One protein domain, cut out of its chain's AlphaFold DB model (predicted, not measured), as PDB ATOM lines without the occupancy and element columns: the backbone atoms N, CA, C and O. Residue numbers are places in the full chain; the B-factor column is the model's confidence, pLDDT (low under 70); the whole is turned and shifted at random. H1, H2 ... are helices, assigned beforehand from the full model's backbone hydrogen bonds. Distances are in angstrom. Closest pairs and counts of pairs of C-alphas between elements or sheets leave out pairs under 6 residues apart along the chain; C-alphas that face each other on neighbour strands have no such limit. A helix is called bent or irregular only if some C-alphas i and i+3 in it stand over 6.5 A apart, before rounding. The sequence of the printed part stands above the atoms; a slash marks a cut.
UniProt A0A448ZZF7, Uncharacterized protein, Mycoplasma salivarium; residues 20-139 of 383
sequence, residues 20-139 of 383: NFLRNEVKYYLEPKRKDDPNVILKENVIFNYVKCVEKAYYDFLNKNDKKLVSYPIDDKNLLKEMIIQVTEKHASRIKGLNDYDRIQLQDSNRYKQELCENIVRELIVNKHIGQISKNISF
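This is residues 20 to 139 of the 383 residues of an uncharacterized protein of Mycoplasma salivarium (UniProt A0A448ZZF7). Three long helices, H2, H3 and H5, pack on one another at crossed angles as a core, with H1 across H2 and H3 on the side away from H5. Short H4 sits at one end of the long axis, between H3 and H5, and the H2 to H3 link loops round the other end. The 120 printed residues hold five named helices, H1 to H5 in chain order, and no named strand: all helix. The whole is compact, with a radius of gyration of the C-alphas of 15.1 A, yet elongated, spanning 45 by 29 by 27 A.

Start at H2, residues 44 to 64, a hub with H3, residues 76 to 95. They touch at Val 51 and Ile 84, their closest C-alphas, 5.9 A apart, at a steep tilt of 54 degrees, opposite ways. H5, residues 110 to 130, touches H2 at a steep tilt of 50 degrees, the same way; the closest C-alphas, of Val 54 and Cys 117, are 5.1 A apart. H5 also touches H3, closest at the C-alphas of Gln 86 and Ile 120, 6.8 A. H1, residues 20 to 36, touches H2 at Arg 23 and Phe 48, closest C-alphas 6.3 A apart, and H3 at Val 26 and Ile 84, 6.5 A. H4, residues 100 to 108, is close to H3 but not clearly touching. H1 is apart from H4 and H5. Every O i to N i+4 pair is within hydrogen-bond range in H2, H3, H4 and H5, and 11 of 13 in H1.

Find C-alpha 44 at (358.558, 318.171, 476.188); from there H2 runs 30.2 A. H3 runs 28.5 A, H5 28.3 A, ending at C-alpha 130, (359.896, 349.658, 475.746). H1, from C-alpha 20 at (356.153, 320.654, 464.078), runs 25.2 A with a kink of 26 degrees near residue 29; it is only just irregular, C-alphas 29 and 32 being 6.7 A apart.

The farthest C-alphas, of Ser 71 and Tyr 101, are 46.2 A apart. The printed part has no cut, and the H2 to H3 link, 11 residues, is long. Look for pLDDT under 70 at residues 34 to 41, 66 to 74 and 131 to 136.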
ATOM      1  N   ASN A  20     355.036 321.549 464.367       81.19
ATOM      2  CA  ASN A  20     356.153 320.654 464.078       81.19
ATOM      3  C   ASN A  20     357.496 321.369 464.253       81.19
ATOM      4  O   ASN A  20     358.423 320.797 464.822       81.19
ATOM      5  N   PHE A  21     357.597 322.621 463.803       80.06
ATOM      6  CA  PHE A  21     358.807 323.419 463.975       80.06
ATOM      7  C   PHE A  21     359.074 323.714 465.457       80.06
ATOM      8  O   PHE A  21     360.159 323.426 465.955       80.06
ATOM      9  N   LEU A  22     358.060 324.191 466.182       78.94
ATOM     10  CA  LEU A  22     358.146 324.476 467.617       78.94
ATOM     11  C   LEU A  22     358.542 323.244 468.440       78.94
ATOM     12  O   LEU A  22     359.411 323.333 469.305       78.94
ATOM     13  N   ARG A  23     357.935 322.083 468.165       83.19
ATOM     14  CA  ARG A  23     358.275 320.819 468.841       83.19
ATOM     15  C   ARG A  23     359.727 320.433 468.601       83.19
ATOM     16  O   ARG A  23     360.413 320.075 469.554       83.19
ATOM     17  N   ASN A  24     360.205 320.558 467.365       83.19
ATOM     18  CA  ASN A  24     361.595 320.257 467.029       83.19
ATOM     19  C   ASN A  24     362.576 321.182 467.762       83.19
ATOM     20  O   ASN A  24     363.557 320.691 468.315       83.19
ATOM     21  N   GLU A  25     362.302 322.488 467.827       84.19
ATOM     22  CA  GLU A  25     363.159 323.445 468.542       84.19
ATOM     23  C   GLU A  25     363.157 323.199 470.061       84.19
ATOM     24  O   GLU A  25     364.217 323.180 470.690       84.19
ATOM     25  N   VAL A  26     361.987 322.933 470.659       84.19
ATOM     26  CA  VAL A  26     361.881 322.576 472.086       84.19
ATOM     27  C   VAL A  26     362.653 321.292 472.376       84.19
ATOM     28  O   VAL A  26     363.428 321.238 473.331       84.19
ATOM     29  N   LYS A  27     362.477 320.258 471.549       84.50
ATOM     30  CA  LYS A  27     363.190 318.989 471.690       84.50
ATOM     31  C   LYS A  27     364.702 319.188 471.597       84.50
ATOM     32  O   LYS A  27     365.423 318.725 472.478       84.50
ATOM     33  N   TYR A  28     365.161 319.920 470.584       84.88
ATOM     34  CA  TYR A  28     366.573 320.233 470.378       84.88
ATOM     35  C   TYR A  28     367.189 320.939 471.592       84.88
ATOM     36  O   TYR A  28     368.289 320.591 472.014       84.88
ATOM     37  N   TYR A  29     366.466 321.882 472.206       81.88
ATOM     38  CA  TYR A  29     366.936 322.581 473.403       81.88
ATOM     39  C   TYR A  29     366.965 321.693 474.660       81.88
ATOM     40  O   TYR A  29     367.870 321.806 475.488       81.88
ATOM     41  N   LEU A  30     365.987 320.798 474.822       82.50
ATOM     42  CA  LEU A  30     365.886 319.930 476.001       82.50
ATOM     43  C   LEU A  30     366.857 318.740 475.972       82.50
ATOM     44  O   LEU A  30     367.222 318.239 477.035       82.50
ATOM     45  N   GLU A  31     367.267 318.265 474.793       80.12
ATOM     46  CA  GLU A  31     368.131 317.085 474.648       80.12
ATOM     47  C   GLU A  31     369.483 317.197 475.382       80.12
ATOM     48  O   GLU A  31     369.807 316.269 476.128       80.12
ATOM     49  N   PRO A  32     370.263 318.290 475.250       76.25
ATOM     50  CA  PRO A  32     371.488 318.480 476.029       76.25
ATOM     51  C   PRO A  32     371.221 318.511 477.539       76.25
ATOM     52  O   PRO A  32     371.876 317.802 478.296       76.25
ATOM     53  N   LYS A  33     370.178 319.230 477.979       70.88
ATOM     54  CA  LYS A  33     369.838 319.354 479.405       70.88
ATOM     55  C   LYS A  33     369.487 318.025 480.070       70.88
ATOM     56  O   LYS A  33     369.842 317.812 481.222       70.88
ATOM     57  N   ARG A  34     368.804 317.128 479.351       69.12
ATOM     58  CA  ARG A  34     368.487 315.774 479.841       69.12
ATOM     59  C   ARG A  34     369.724 314.888 479.982       69.12
ATOM     60  O   ARG A  34     369.694 313.946 480.765       69.12
ATOM     61  N   LYS A  35     370.782 315.148 479.204       65.94
ATOM     62  CA  LYS A  35     372.061 314.430 479.317       65.94
ATOM     63  C   LYS A  35     372.869 314.921 480.516       65.94
ATOM     64  O   LYS A  35     373.479 314.096 481.188       65.94
ATOM     65  N   ASP A  36     372.834 316.225 480.781       61.88
ATOM     66  CA  ASP A  36     373.572 316.850 481.885       61.88
ATOM     67  C   ASP A  36     372.919 316.594 483.254       61.88
ATOM     68  O   ASP A  36     373.616 316.480 484.261       61.88
ATOM     69  N   ASP A  37     371.591 316.461 483.296       59.47
ATOM     70  CA  ASP A  37     370.850 316.050 484.488       59.47
ATOM     71  C   ASP A  37     369.675 315.125 484.094       59.47
ATOM     72  O   ASP A  37     368.619 315.588 483.644       59.47
ATOM     73  N   PRO A  38     369.829 313.795 484.259       54.38
ATOM     74  CA  PRO A  38     368.788 312.812 483.946       54.38
ATOM     75  C   PRO A  38     367.497 313.003 484.754       54.38
ATOM     76  O   PRO A  38     366.449 312.492 484.358       54.38
ATOM     77  N   ASN A  39     367.556 313.745 485.867       50.75
ATOM     78  CA  ASN A  39     366.406 314.084 486.705       50.75
ATOM     79  C   ASN A  39     365.705 315.375 486.247       50.75
ATOM     80  O   ASN A  39     364.802 315.865 486.929       50.75
ATOM     81  N   VAL A  40     366.071 315.938 485.090       56.88
ATOM     82  CA  VAL A  40     365.351 317.051 484.462       56.88
ATOM     83  C   VAL A  40     363.984 316.558 483.983       56.88
ATOM     84  O   VAL A  40     363.797 316.086 482.859       56.88
ATOM     85  N   ILE A  41     362.980 316.715 484.850       64.25
ATOM     86  CA  ILE A  41     361.577 316.334 484.616       64.25
ATOM     87  C   ILE A  41     360.850 317.434 483.816       64.25
ATOM     88  O   ILE A  41     359.735 317.863 484.117       64.25
ATOM     89  N   LEU A  42     361.501 317.920 482.759       72.25
ATOM     90  CA  LEU A  42     360.911 318.843 481.796       72.25
ATOM     91  C   LEU A  42     360.284 318.012 480.676       72.25
ATOM     92  O   LEU A  42     360.930 317.608 479.700       72.25
ATOM     93  N   LYS A  43     358.995 317.705 480.853       81.38
ATOM     94  CA  LYS A  43     358.195 317.022 479.833       81.38
ATOM     95  C   LYS A  43     358.095 317.928 478.606       81.38
ATOM     96  O   LYS A  43     357.591 319.042 478.699       81.38
ATOM     97  N   GLU A  44     358.529 317.423 477.455       84.38
ATOM     98  CA  GLU A  44     358.558 318.171 476.188       84.38
ATOM     99  C   GLU A  44     357.194 318.786 475.853       84.38
ATOM    100  O   GLU A  44     357.105 319.975 475.575       84.38
ATOM    101  N   ASN A  45     356.119 318.005 475.999       85.25
ATOM    102  CA  ASN A  45     354.752 318.477 475.776       85.25
ATOM    103  C   ASN A  45     354.338 319.615 476.721       85.25
ATOM    104  O   ASN A  45     353.572 320.485 476.319       85.25
ATOM    105  N   VAL A  46     354.836 319.631 477.964       86.06
ATOM    106  CA  VAL A  46     354.538 320.706 478.923       86.06
ATOM    107  C   VAL A  46     355.227 321.994 478.483       86.06
ATOM    108  O   VAL A  46     354.566 323.022 478.357       86.06
ATOM    109  N   ILE A  47     356.525 321.925 478.169       89.94
ATOM    110  CA  ILE A  47     357.291 323.081 477.683       89.94
ATOM    111  C   ILE A  47     356.711 323.611 476.374       89.94
ATOM    112  O   ILE A  47     356.464 324.807 476.266       89.94
ATOM    113  N   PHE A  48     356.415 322.732 475.419       88.81
ATOM    114  CA  PHE A  48     355.771 323.097 474.160       88.81
ATOM    115  C   PHE A  48     354.460 323.868 474.381       88.81
ATOM    116  O   PHE A  48     354.271 324.935 473.801       88.81
ATOM    117  N   ASN A  49     353.584 323.377 475.265       89.06
ATOM    118  CA  ASN A  49     352.316 324.048 475.564       89.06
ATOM    119  C   ASN A  49     352.527 325.441 476.180       89.06
ATOM    120  O   ASN A  49     351.793 326.376 475.864       89.06
ATOM    121  N   TYR A  50     353.530 325.600 477.046       92.12
ATOM    122  CA  TYR A  50     353.859 326.893 477.650       92.12
ATOM    123  C   TYR A  50     354.483 327.861 476.638       92.12
ATOM    124  O   TYR A  50     354.127 329.036 476.631       92.12
ATOM    125  N   VAL A  51     355.348 327.379 475.741       90.75
ATOM    126  CA  VAL A  51     355.915 328.189 474.651       90.75
ATOM    127  C   VAL A  51     354.814 328.676 473.716       90.75
ATOM    128  O   VAL A  51     354.764 329.869 473.440       90.75
ATOM    129  N   LYS A  52     353.871 327.810 473.320       89.19
ATOM    130  CA  LYS A  52     352.695 328.220 472.534       89.19
ATOM    131  C   LYS A  52     351.867 329.298 473.229       89.19
ATOM    132  O   LYS A  52     351.438 330.261 472.599       89.19
ATOM    133  N   CYS A  53     351.641 329.137 474.531       90.25
ATOM    134  CA  CYS A  53     350.934 330.125 475.343       90.25
ATOM    135  C   CYS A  53     351.647 331.487 475.327       90.25
ATOM    136  O   CYS A  53     351.000 332.508 475.093       90.25
ATOM    137  N   VAL A  54     352.973 331.505 475.507       91.12
ATOM    138  CA  VAL A  54     353.798 332.724 475.447       91.12
ATOM    139  C   VAL A  54     353.792 333.347 474.051       91.12
ATOM    140  O   VAL A  54     353.565 334.549 473.937       91.12
ATOM    141  N   GLU A  55     354.012 332.554 473.000       88.94
ATOM    142  CA  GLU A  55     354.015 333.015 471.606       88.94
ATOM    143  C   GLU A  55     352.690 333.699 471.262       88.94
ATOM    144  O   GLU A  55     352.678 334.850 470.820       88.94
ATOM    145  N   LYS A  56     351.571 333.016 471.535       85.69
ATOM    146  CA  LYS A  56     350.231 333.549 471.287       85.69
ATOM    147  C   LYS A  56     350.022 334.863 472.030       85.69
ATOM    148  O   LYS A  56     349.683 335.869 471.418       85.69
ATOM    149  N   ALA A  57     350.251 334.865 473.341       87.50
ATOM    150  CA  ALA A  57     350.045 336.036 474.185       87.50
ATOM    151  C   ALA A  57     350.893 337.240 473.740       87.50
ATOM    152  O   ALA A  57     350.423 338.380 473.754       87.50
ATOM    153  N   TYR A  58     352.130 336.987 473.311       88.06
ATOM    154  CA  TYR A  58     353.028 338.007 472.788       88.06
ATOM    155  C   TYR A  58     352.494 338.629 471.491       88.06
ATOM    156  O   TYR A  58     352.375 339.852 471.402       88.06
ATOM    157  N   TYR A  59     352.116 337.818 470.499       85.00
ATOM    158  CA  TYR A  59     351.593 338.345 469.234       85.00
ATOM    159  C   TYR A  59     350.190 338.947 469.373       85.00
ATOM    160  O   TYR A  59     349.913 339.966 468.743       85.00
ATOM    161  N   ASP A  60     349.343 338.420 470.260       84.88
ATOM    162  CA  ASP A  60     348.052 339.025 470.606       84.88
ATOM    163  C   ASP A  60     348.236 340.428 471.199       84.88
ATOM    164  O   ASP A  60     347.483 341.349 470.871       84.88
ATOM    165  N   PHE A  61     349.248 340.621 472.054       84.19
ATOM    166  CA  PHE A  61     349.593 341.942 472.575       84.19
ATOM    167  C   PHE A  61     350.040 342.888 471.453       84.19
ATOM    168  O   PHE A  61     349.577 344.030 471.399       84.19
ATOM    169  N   LEU A  62     350.909 342.433 470.545       80.81
ATOM    170  CA  LEU A  62     351.392 343.260 469.434       80.81
ATOM    171  C   LEU A  62     350.273 343.654 468.466       80.81
ATOM    172  O   LEU A  62     350.201 344.815 468.069       80.81
ATOM    173  N   ASN A  63     349.380 342.718 468.140       80.12
ATOM    174  CA  ASN A  63     348.252 342.954 467.241       80.12
ATOM    175  C   ASN A  63     347.264 343.980 467.817       80.12
ATOM    176  O   ASN A  63     346.768 344.831 467.085       80.12
ATOM    177  N   LYS A  64     347.010 343.949 469.133       82.81
ATOM    178  CA  LYS A  64     346.110 344.912 469.796       82.81
ATOM    179  C   LYS A  64     346.681 346.319 469.913       82.81
ATOM    180  O   LYS A  64     345.917 347.276 469.960       82.81
ATOM    181  N   ASN A  65     348.004 346.449 470.002       73.81
ATOM    182  CA  ASN A  65     348.673 347.729 470.254       73.81
ATOM    183  C   ASN A  65     349.231 348.401 468.976       73.81
ATOM    184  O   ASN A  65     350.037 349.320 469.095       73.81
ATOM    185  N   ASP A  66     348.803 347.929 467.793       59.12
ATOM    186  CA  ASP A  66     348.954 348.461 466.422       59.12
ATOM    187  C   ASP A  66     350.213 349.313 466.113       59.12
ATOM    188  O   ASP A  66     350.347 350.441 466.583       59.12
ATOM    189  N   LYS A  67     351.118 348.778 465.269       52.28
ATOM    190  CA  LYS A  67     352.315 349.334 464.563       52.28
ATOM    191  C   LYS A  67     353.283 350.321 465.253       52.28
ATOM    192  O   LYS A  67     354.449 350.349 464.867       52.28
ATOM    193  N   LYS A  68     352.907 351.093 466.277       53.09
ATOM    194  CA  LYS A  68     353.785 352.064 466.964       53.09
ATOM    195  C   LYS A  68     354.919 351.392 467.748       53.09
ATOM    196  O   LYS A  68     355.981 351.988 467.911       53.09
ATOM    197  N   LEU A  69     354.726 350.150 468.199       53.94
ATOM    198  CA  LEU A  69     355.756 349.360 468.896       53.94
ATOM    199  C   LEU A  69     356.657 348.555 467.934       53.94
ATOM    200  O   LEU A  69     357.803 348.235 468.278       53.94
ATOM    201  N   VAL A  70     356.167 348.270 466.721       49.28
ATOM    202  CA  VAL A  70     356.776 347.385 465.709       49.28
ATOM    203  C   VAL A  70     357.376 348.224 464.574       49.28
ATOM    204  O   VAL A  70     356.986 348.126 463.417       49.28
ATOM    205  N   SER A  71     358.303 349.120 464.908       43.06
ATOM    206  CA  SER A  71     358.989 349.958 463.911       43.06
ATOM    207  C   SER A  71     360.212 349.295 463.262       43.06
ATOM    208  O   SER A  71     360.781 349.867 462.339       43.06
ATOM    209  N   TYR A  72     360.625 348.108 463.723       46.91
ATOM    210  CA  TYR A  72     361.817 347.412 463.227       46.91
ATOM    211  C   TYR A  72     361.600 345.894 463.176       46.91
ATOM    212  O   TYR A  72     360.869 345.368 464.021       46.91
ATOM    213  N   PRO A  73     362.229 345.191 462.214       53.78
ATOM    214  CA  PRO A  73     362.158 343.738 462.126       53.78
ATOM    215  C   PRO A  73     362.833 343.112 463.349       53.78
ATOM    216  O   PRO A  73     364.005 343.370 463.606       53.78
ATOM    217  N   ILE A  74     362.083 342.303 464.097       62.81
ATOM    218  CA  ILE A  74     362.628 341.419 465.130       62.81
ATOM    219  C   ILE A  74     363.060 340.129 464.435       62.81
ATOM    220  O   ILE A  74     362.330 339.609 463.591       62.81
ATOM    221  N   ASP A  75     364.231 339.604 464.790       72.12
ATOM    222  CA  ASP A  75     364.634 338.265 464.366       72.12
ATOM    223  C   ASP A  75     363.761 337.217 465.066       72.12
ATOM    224  O   ASP A  75     363.976 336.856 466.228       72.12
ATOM    225  N   ASP A  76     362.762 336.737 464.334       75.31
ATOM    226  CA  ASP A  76     361.780 335.761 464.791       75.31
ATOM    227  C   ASP A  76     362.417 334.468 465.316       75.31
ATOM    228  O   ASP A  76     361.916 333.877 466.273       75.31
ATOM    229  N   LYS A  77     363.561 334.046 464.762       78.06
ATOM    230  CA  LYS A  77     364.245 332.830 465.214       78.06
ATOM    231  C   LYS A  77     364.886 333.029 466.584       78.06
ATOM    232  O   LYS A  77     364.810 332.145 467.436       78.06
ATOM    233  N   ASN A  78     365.517 334.179 466.810       81.50
ATOM    234  CA  ASN A  78     366.125 334.500 468.099       81.50
ATOM    235  C   ASN A  78     365.072 334.788 469.176       81.50
ATOM    236  O   ASN A  78     365.233 334.331 470.307       81.50
ATOM    237  N   LEU A  79     363.966 335.443 468.814       84.25
ATOM    238  CA  LEU A  79     362.831 335.629 469.718       84.25
ATOM    239  C   LEU A  79     362.239 334.285 470.161       84.25
ATOM    240  O   LEU A  79     362.002 334.088 471.351       84.25
ATOM    241  N   LEU A  80     362.044 333.344 469.233       85.38
ATOM    242  CA  LEU A  80     361.541 332.017 469.578       85.38
ATOM    243  C   LEU A  80     362.498 331.271 470.519       85.38
ATOM    244  O   LEU A  80     362.061 330.684 471.507       85.38
ATOM    245  N   LYS A  81     363.807 331.319 470.249       86.38
ATOM    246  CA  LYS A  81     364.811 330.734 471.150       86.38
ATOM    247  C   LYS A  81     364.732 331.339 472.547       86.38
ATOM    248  O   LYS A  81     364.755 330.601 473.527       86.38
ATOM    249  N   GLU A  82     364.604 332.659 472.640       89.31
ATOM    250  CA  GLU A  82     364.434 333.354 473.915       89.31
ATOM    251  C   GLU A  82     363.164 332.886 474.635       89.31
ATOM    252  O   GLU A  82     363.240 332.530 475.807       89.31
ATOM    253  N   MET A  83     362.024 332.772 473.943       91.31
ATOM    254  CA  MET A  83     360.786 332.229 474.519       91.31
ATOM    255  C   MET A  83     360.982 330.814 475.078       91.31
ATOM    256  O   MET A  83     360.615 330.554 476.225       91.31
ATOM    257  N   ILE A  84     361.589 329.910 474.298       90.44
ATOM    258  CA  ILE A  84     361.853 328.524 474.715       90.44
ATOM    259  C   ILE A  84     362.736 328.504 475.961       90.44
ATOM    260  O   ILE A  84     362.406 327.824 476.935       90.44
ATOM    261  N   ILE A  85     363.827 329.270 475.963       88.62
ATOM    262  CA  ILE A  85     364.769 329.319 477.081       88.62
ATOM    263  C   ILE A  85     364.097 329.900 478.330       88.62
ATOM    264  O   ILE A  85     364.132 329.272 479.387       88.62
ATOM    265  N   GLN A  86     363.411 331.040 478.216       90.19
ATOM    266  CA  GLN A  86     362.731 331.686 479.343       90.19
ATOM    267  C   GLN A  86     361.669 330.774 479.967       90.19
ATOM    268  O   GLN A  86     361.632 330.627 481.190       90.19
ATOM    269  N   VAL A  87     360.839 330.116 479.147       92.00
ATOM    270  CA  VAL A  87     359.853 329.130 479.618       92.00
ATOM    271  C   VAL A  87     360.550 327.989 480.343       92.00
ATOM    272  O   VAL A  87     360.171 327.643 481.463       92.00
ATOM    273  N   THR A  88     361.575 327.416 479.717       88.50
ATOM    274  CA  THR A  88     362.246 326.220 480.223       88.50
ATOM    275  C   THR A  88     362.928 326.492 481.558       88.50
ATOM    276  O   THR A  88     362.694 325.767 482.521       88.50
ATOM    277  N   GLU A  89     363.725 327.554 481.651       85.19
ATOM    278  CA  GLU A  89     364.499 327.868 482.852       85.19
ATOM    279  C   GLU A  89     363.619 328.346 484.012       85.19
ATOM    280  O   GLU A  89     363.802 327.922 485.156       85.19
ATOM    281  N   LYS A  90     362.615 329.194 483.741       87.25
ATOM    282  CA  LYS A  90     361.690 329.663 484.787       87.25
ATOM    283  C   LYS A  90     360.796 328.532 485.284       87.25
ATOM    284  O   LYS A  90     360.509 328.471 486.482       87.25
ATOM    285  N   HIS A  91     360.391 327.616 484.403       87.56
ATOM    286  CA  HIS A  91     359.681 326.410 484.814       87.56
ATOM    287  C   HIS A  91     360.579 325.491 485.650       87.56
ATOM    288  O   HIS A  91     360.185 325.112 486.752       87.56
ATOM    289  N   ALA A  92     361.801 325.213 485.186       83.88
ATOM    290  CA  ALA A  92     362.776 324.386 485.897       83.88
ATOM    291  C   ALA A  92     363.055 324.914 487.313       83.88
ATOM    292  O   ALA A  92     362.994 324.159 488.282       83.88
ATOM    293  N   SER A  93     363.263 326.226 487.456       80.50
ATOM    294  CA  SER A  93     363.456 326.886 488.754       80.50
ATOM    295  C   SER A  93     362.264 326.703 489.705       80.50
ATOM    296  O   SER A  93     362.453 326.551 490.911       80.50
ATOM    297  N   ARG A  94     361.031 326.693 489.181       83.38
ATOM    298  CA  ARG A  94     359.802 326.547 489.979       83.38
ATOM    299  C   ARG A  94     359.536 325.121 490.444       83.38
ATOM    300  O   ARG A  94     358.950 324.960 491.507       83.38
ATOM    301  N   ILE A  95     359.945 324.123 489.666       84.69
ATOM    302  CA  ILE A  95     359.756 322.708 490.015       84.69
ATOM    303  C   ILE A  95     360.939 322.121 490.794       84.69
ATOM    304  O   ILE A  95     360.826 321.019 491.329       84.69
ATOM    305  N   LYS A  96     362.070 322.837 490.865       80.12
ATOM    306  CA  LYS A  96     363.263 322.415 491.608       80.12
ATOM    307  C   LYS A  96     362.907 322.162 493.078       80.12
ATOM    308  O   LYS A  96     362.386 323.044 493.754       80.12
ATOM    309  N   GLY A  97     363.212 320.959 493.563       78.81
ATOM    310  CA  GLY A  97     362.973 320.548 494.950       78.81
ATOM    311  C   GLY A  97     361.540 320.109 495.271       78.81
ATOM    312  O   GLY A  97     361.287 319.709 496.404       78.81
ATOM    313  N   LEU A  98     360.611 320.147 494.307       85.25
ATOM    314  CA  LEU A  98     359.265 319.598 494.491       85.25
ATOM    315  C   LEU A  98     359.258 318.078 494.302       85.25
ATOM    316  O   LEU A  98     359.936 317.548 493.418       85.25
ATOM    317  N   ASN A  99     358.435 317.382 495.090       86.50
ATOM    318  CA  ASN A  99     358.128 315.973 494.844       86.50
ATOM    319  C   ASN A  99     357.214 315.814 493.608       86.50
ATOM    320  O   ASN A  99     356.702 316.784 493.043       86.50
ATOM    321  N   ASP A 100     357.004 314.569 493.178       84.38
ATOM    322  CA  ASP A 100     356.224 314.256 491.975       84.38
ATOM    323  C   ASP A 100     354.767 314.721 492.046       84.38
ATOM    324  O   ASP A 100     354.239 315.212 491.046       84.38
ATOM    325  N   TYR A 101     354.137 314.600 493.214       87.81
ATOM    326  CA  TYR A 101     352.748 314.992 493.430       87.81
ATOM    327  C   TYR A 101     352.576 316.510 493.296       87.81
ATOM    328  O   TYR A 101     351.792 316.969 492.463       87.81
ATOM    329  N   ASP A 102     353.373 317.286 494.033       89.56
ATOM    330  CA  ASP A 102     353.328 318.751 494.022       89.56
ATOM    331  C   ASP A 102     353.682 319.313 492.641       89.56
ATOM    332  O   ASP A 102     353.078 320.278 492.166       89.56
ATOM    333  N   ARG A 103     354.638 318.682 491.950       87.38
ATOM    334  CA  ARG A 103     355.020 319.071 490.590       87.38
ATOM    335  C   ARG A 103     353.877 318.871 489.599       87.38
ATOM    336  O   ARG A 103     353.641 319.762 488.785       87.38
ATOM    337  N   ILE A 104     353.190 317.726 489.642       85.81
ATOM    338  CA  ILE A 104     352.042 317.453 488.764       85.81
ATOM    339  C   ILE A 104     350.923 318.456 489.053       85.81
ATOM    340  O   ILE A 104     350.436 319.095 488.125       85.81
ATOM    341  N   GLN A 105     350.597 318.688 490.328       89.75
ATOM    342  CA  GLN A 105     349.594 319.687 490.706       89.75
ATOM    343  C   GLN A 105     349.934 321.091 490.197       89.75
ATOM    344  O   GLN A 105     349.070 321.785 489.655       89.75
ATOM    345  N   LEU A 106     351.193 321.514 490.331       88.88
ATOM    346  CA  LEU A 106     351.644 322.805 489.820       88.88
ATOM    347  C   LEU A 106     351.537 322.868 488.290       88.88
ATOM    348  O   LEU A 106     351.051 323.860 487.752       88.88
ATOM    349  N   GLN A 107     351.968 321.816 487.586       87.62
ATOM    350  CA  GLN A 107     351.922 321.748 486.122       87.62
ATOM    351  C   GLN A 107     350.494 321.737 485.571       87.62
ATOM    352  O   GLN A 107     350.272 322.281 484.486       87.62
ATOM    353  N   ASP A 108     349.537 321.174 486.309       87.12
ATOM    354  CA  ASP A 108     348.122 321.139 485.940       87.12
ATOM    355  C   ASP A 108     347.376 322.428 486.313       87.12
ATOM    356  O   ASP A 108     346.365 322.762 485.690       87.12
ATOM    357  N   SER A 109     347.910 323.213 487.251       90.69
ATOM    358  CA  SER A 109     347.339 324.491 487.676       90.69
ATOM    359  C   SER A 109     347.294 325.516 486.540       90.69
ATOM    360  O   SER A 109     348.314 326.065 486.120       90.69
ATOM    361  N   ASN A 110     346.086 325.854 486.083       88.94
ATOM    362  CA  ASN A 110     345.878 326.915 485.090       88.94
ATOM    363  C   ASN A 110     346.407 328.271 485.569       88.94
ATOM    364  O   ASN A 110     346.968 329.021 484.775       88.94
ATOM    365  N   ARG A 111     346.297 328.546 486.873       90.12
ATOM    366  CA  ARG A 111     346.845 329.759 487.483       90.12
ATOM    367  C   ARG A 111     348.359 329.835 487.299       90.12
ATOM    368  O   ARG A 111     348.863 330.867 486.882       90.12
ATOM    369  N   TYR A 112     349.075 328.743 487.563       90.62
ATOM    370  CA  TYR A 112     350.527 328.708 487.383       90.62
ATOM    371  C   TYR A 112     350.927 328.941 485.922       90.62
ATOM    372  O   TYR A 112     351.824 329.738 485.648       90.62
ATOM    373  N   LYS A 113     350.243 328.275 484.982       87.88
ATOM    374  CA  LYS A 113     350.482 328.449 483.540       87.88
ATOM    375  C   LYS A 113     350.309 329.908 483.131       87.88
ATOM    376  O   LYS A 113     351.183 330.463 482.472       87.88
ATOM    377  N   GLN A 114     349.209 330.519 483.563       88.00
ATOM    378  CA  GLN A 114     348.901 331.912 483.280       88.00
ATOM    379  C   GLN A 114     349.959 332.848 483.873       88.00
ATOM    380  O   GLN A 114     350.541 333.638 483.136       88.00
ATOM    381  N   GLU A 115     350.289 332.700 485.159       89.44
ATOM    382  CA  GLU A 115     351.319 333.507 485.822       89.44
ATOM    383  C   GLU A 115     352.684 333.376 485.123       89.44
ATOM    384  O   GLU A 115     353.388 334.369 484.945       89.44
ATOM    385  N   LEU A 116     353.080 332.167 484.707       89.50
ATOM    386  CA  LEU A 116     354.331 331.946 483.980       89.50
ATOM    387  C   LEU A 116     354.315 332.649 482.614       89.50
ATOM    388  O   LEU A 116     355.256 333.386 482.308       89.50
ATOM    389  N   CYS A 117     353.257 332.445 481.822       91.31
ATOM    390  CA  CYS A 117     353.127 333.054 480.500       91.31
ATOM    391  C   CYS A 117     353.111 334.584 480.595       91.31
ATOM    392  O   CYS A 117     353.897 335.242 479.918       91.31
ATOM    393  N   GLU A 118     352.275 335.160 481.462       89.25
ATOM    394  CA  GLU A 118     352.142 336.612 481.627       89.25
ATOM    395  C   GLU A 118     353.463 337.260 482.044       89.25
ATOM    396  O   GLU A 118     353.858 338.285 481.484       89.25
ATOM    397  N   ASN A 119     354.194 336.639 482.973       89.50
ATOM    398  CA  ASN A 119     355.494 337.144 483.406       89.50
ATOM    399  C   ASN A 119     356.537 337.146 482.281       89.50
ATOM    400  O   ASN A 119     357.320 338.091 482.192       89.50
ATOM    401  N   ILE A 120     356.576 336.101 481.447       91.75
ATOM    402  CA  ILE A 120     357.515 336.013 480.318       91.75
ATOM    403  C   ILE A 120     357.119 337.000 479.222       91.75
ATOM    404  O   ILE A 120     357.964 337.745 478.736       91.75
ATOM    405  N   VAL A 121     355.837 337.064 478.865       91.31
ATOM    406  CA  VAL A 121     355.336 337.985 477.837       91.31
ATOM    407  C   VAL A 121     355.610 339.428 478.236       91.31
ATOM    408  O   VAL A 121     356.132 340.190 477.427       91.31
ATOM    409  N   ARG A 122     355.324 339.809 479.487       88.31
ATOM    410  CA  ARG A 122     355.593 341.163 479.987       88.31
ATOM    411  C   ARG A 122     357.073 341.518 479.879       88.31
ATOM    412  O   ARG A 122     357.404 342.605 479.418       88.31
ATOM    413  N   GLU A 123     357.949 340.595 480.260       89.81
ATOM    414  CA  GLU A 123     359.397 340.775 480.170       89.81
ATOM    415  C   GLU A 123     359.867 340.943 478.721       89.81
ATOM    416  O   GLU A 123     360.570 341.908 478.424       89.81
ATOM    417  N   LEU A 124     359.401 340.091 477.802       88.56
ATOM    418  CA  LEU A 124     359.691 340.218 476.373       88.56
ATOM    419  C   LEU A 124     359.187 341.555 475.817       88.56
ATOM    420  O   LEU A 124     359.926 342.252 475.127       88.56
ATOM    421  N   ILE A 125     357.960 341.964 476.148       87.00
ATOM    422  CA  ILE A 125     357.394 343.235 475.683       87.00
ATOM    423  C   ILE A 125     358.213 344.424 476.178       87.00
ATOM    424  O   ILE A 125     358.580 345.297 475.388       87.00
ATOM    425  N   VAL A 126     358.537 344.462 477.469       87.19
ATOM    426  CA  VAL A 126     359.345 345.547 478.028       87.19
ATOM    427  C   VAL A 126     360.730 345.569 477.380       87.19
ATOM    428  O   VAL A 126     361.177 346.628 476.933       87.19
ATOM    429  N   ASN A 127     361.393 344.419 477.271       87.44
ATOM    430  CA  ASN A 127     362.762 344.335 476.766       87.44
ATOM    431  C   ASN A 127     362.866 344.661 475.276       87.44
ATOM    432  O   ASN A 127     363.796 345.359 474.876       87.44
ATOM    433  N   LYS A 128     361.906 344.205 474.463       82.31
ATOM    434  CA  LYS A 128     361.934 344.358 473.000       82.31
ATOM    435  C   LYS A 128     361.291 345.650 472.504       82.31
ATOM    436  O   LYS A 128     361.662 346.140 471.439       82.31
ATOM    437  N   HIS A 129     360.321 346.207 473.235       80.50
ATOM    438  CA  HIS A 129     359.498 347.310 472.720       80.50
ATOM    439  C   HIS A 129     359.508 348.580 473.566       80.50
ATOM    440  O   HIS A 129     359.166 349.639 473.041       80.50
ATOM    441  N   ILE A 130     359.888 348.500 474.841       78.12
ATOM    442  CA  ILE A 130     359.896 349.658 475.746       78.12
ATOM    443  C   ILE A 130     361.323 350.129 476.036       78.12
ATOM    444  O   ILE A 130     361.573 351.332 476.126       78.12
ATOM    445  N   GLY A 131     362.253 349.188 476.186       68.88
ATOM    446  CA  GLY A 131     363.657 349.461 476.454       68.88
ATOM    447  C   GLY A 131     364.388 350.187 475.323       68.88
ATOM    448  O   GLY A 131     363.982 350.174 474.166       68.88
ATOM    449  N   GLN A 132     365.517 350.806 475.675       64.19
ATOM    450  CA  GLN A 132     366.451 351.426 474.719       64.19
ATOM    451  C   GLN A 132     367.536 350.475 474.194       64.19
ATOM    452  O   GLN A 132     368.417 350.894 473.450       64.19
ATOM    453  N   ILE A 133     367.528 349.213 474.615       58.69
ATOM    454  CA  ILE A 133     368.440 348.224 474.040       58.69
ATOM    455  C   ILE A 133     368.011 348.001 472.590       58.69
ATOM    456  O   ILE A 133     366.819 348.062 472.286       58.69
ATOM    457  N   SER A 134     368.973 347.766 471.692       56.16
ATOM    458  CA  SER A 134     368.661 347.350 470.322       56.16
ATOM    459  C   SER A 134     367.612 346.238 470.366       56.16
ATOM    460  O   SER A 134     367.822 345.219 471.026       56.16
ATOM    461  N   LYS A 135     366.487 346.433 469.663       61.00
ATOM    462  CA  LYS A 135     365.339 345.504 469.646       61.00
ATOM    463  C   LYS A 135     365.721 344.075 469.203       61.00
ATOM    464  O   LYS A 135     364.936 343.150 469.381       61.00
ATOM    465  N   ASN A 136     366.936 343.901 468.674       62.28
ATOM    466  CA  ASN A 136     367.496 342.643 468.180       62.28
ATOM    467  C   ASN A 136     368.355 341.883 469.202       62.28
ATOM    468  O   ASN A 136     368.780 340.765 468.920       62.28
ATOM    469  N   ILE A 137     368.620 342.450 470.381       70.44
ATOM    470  CA  ILE A 137     369.361 341.748 471.436       70.44
ATOM    471  C   ILE A 137     368.395 340.827 472.180       70.44
ATOM    472  O   ILE A 137     367.310 341.250 472.581       70.44
ATOM    473  N   SER A 138     368.779 339.563 472.336       76.81
ATOM    474  CA  SER A 138     368.024 338.544 473.074       76.81
ATOM    475  C   SER A 138     368.783 338.168 474.335       76.81
ATOM    476  O   SER A 138     370.008 338.091 474.286       76.81
ATOM    477  N   PHE A 139     368.063 337.974 475.442       80.88
ATOM    478  CA  PHE A 139     368.655 337.605 476.726       80.88
ATOM    479  C   PHE A 139     368.242 336.188 477.089       80.88
ATOM    480  O   PHE A 139     367.074 335.908 477.378       80.88
TER     481      PHE A 139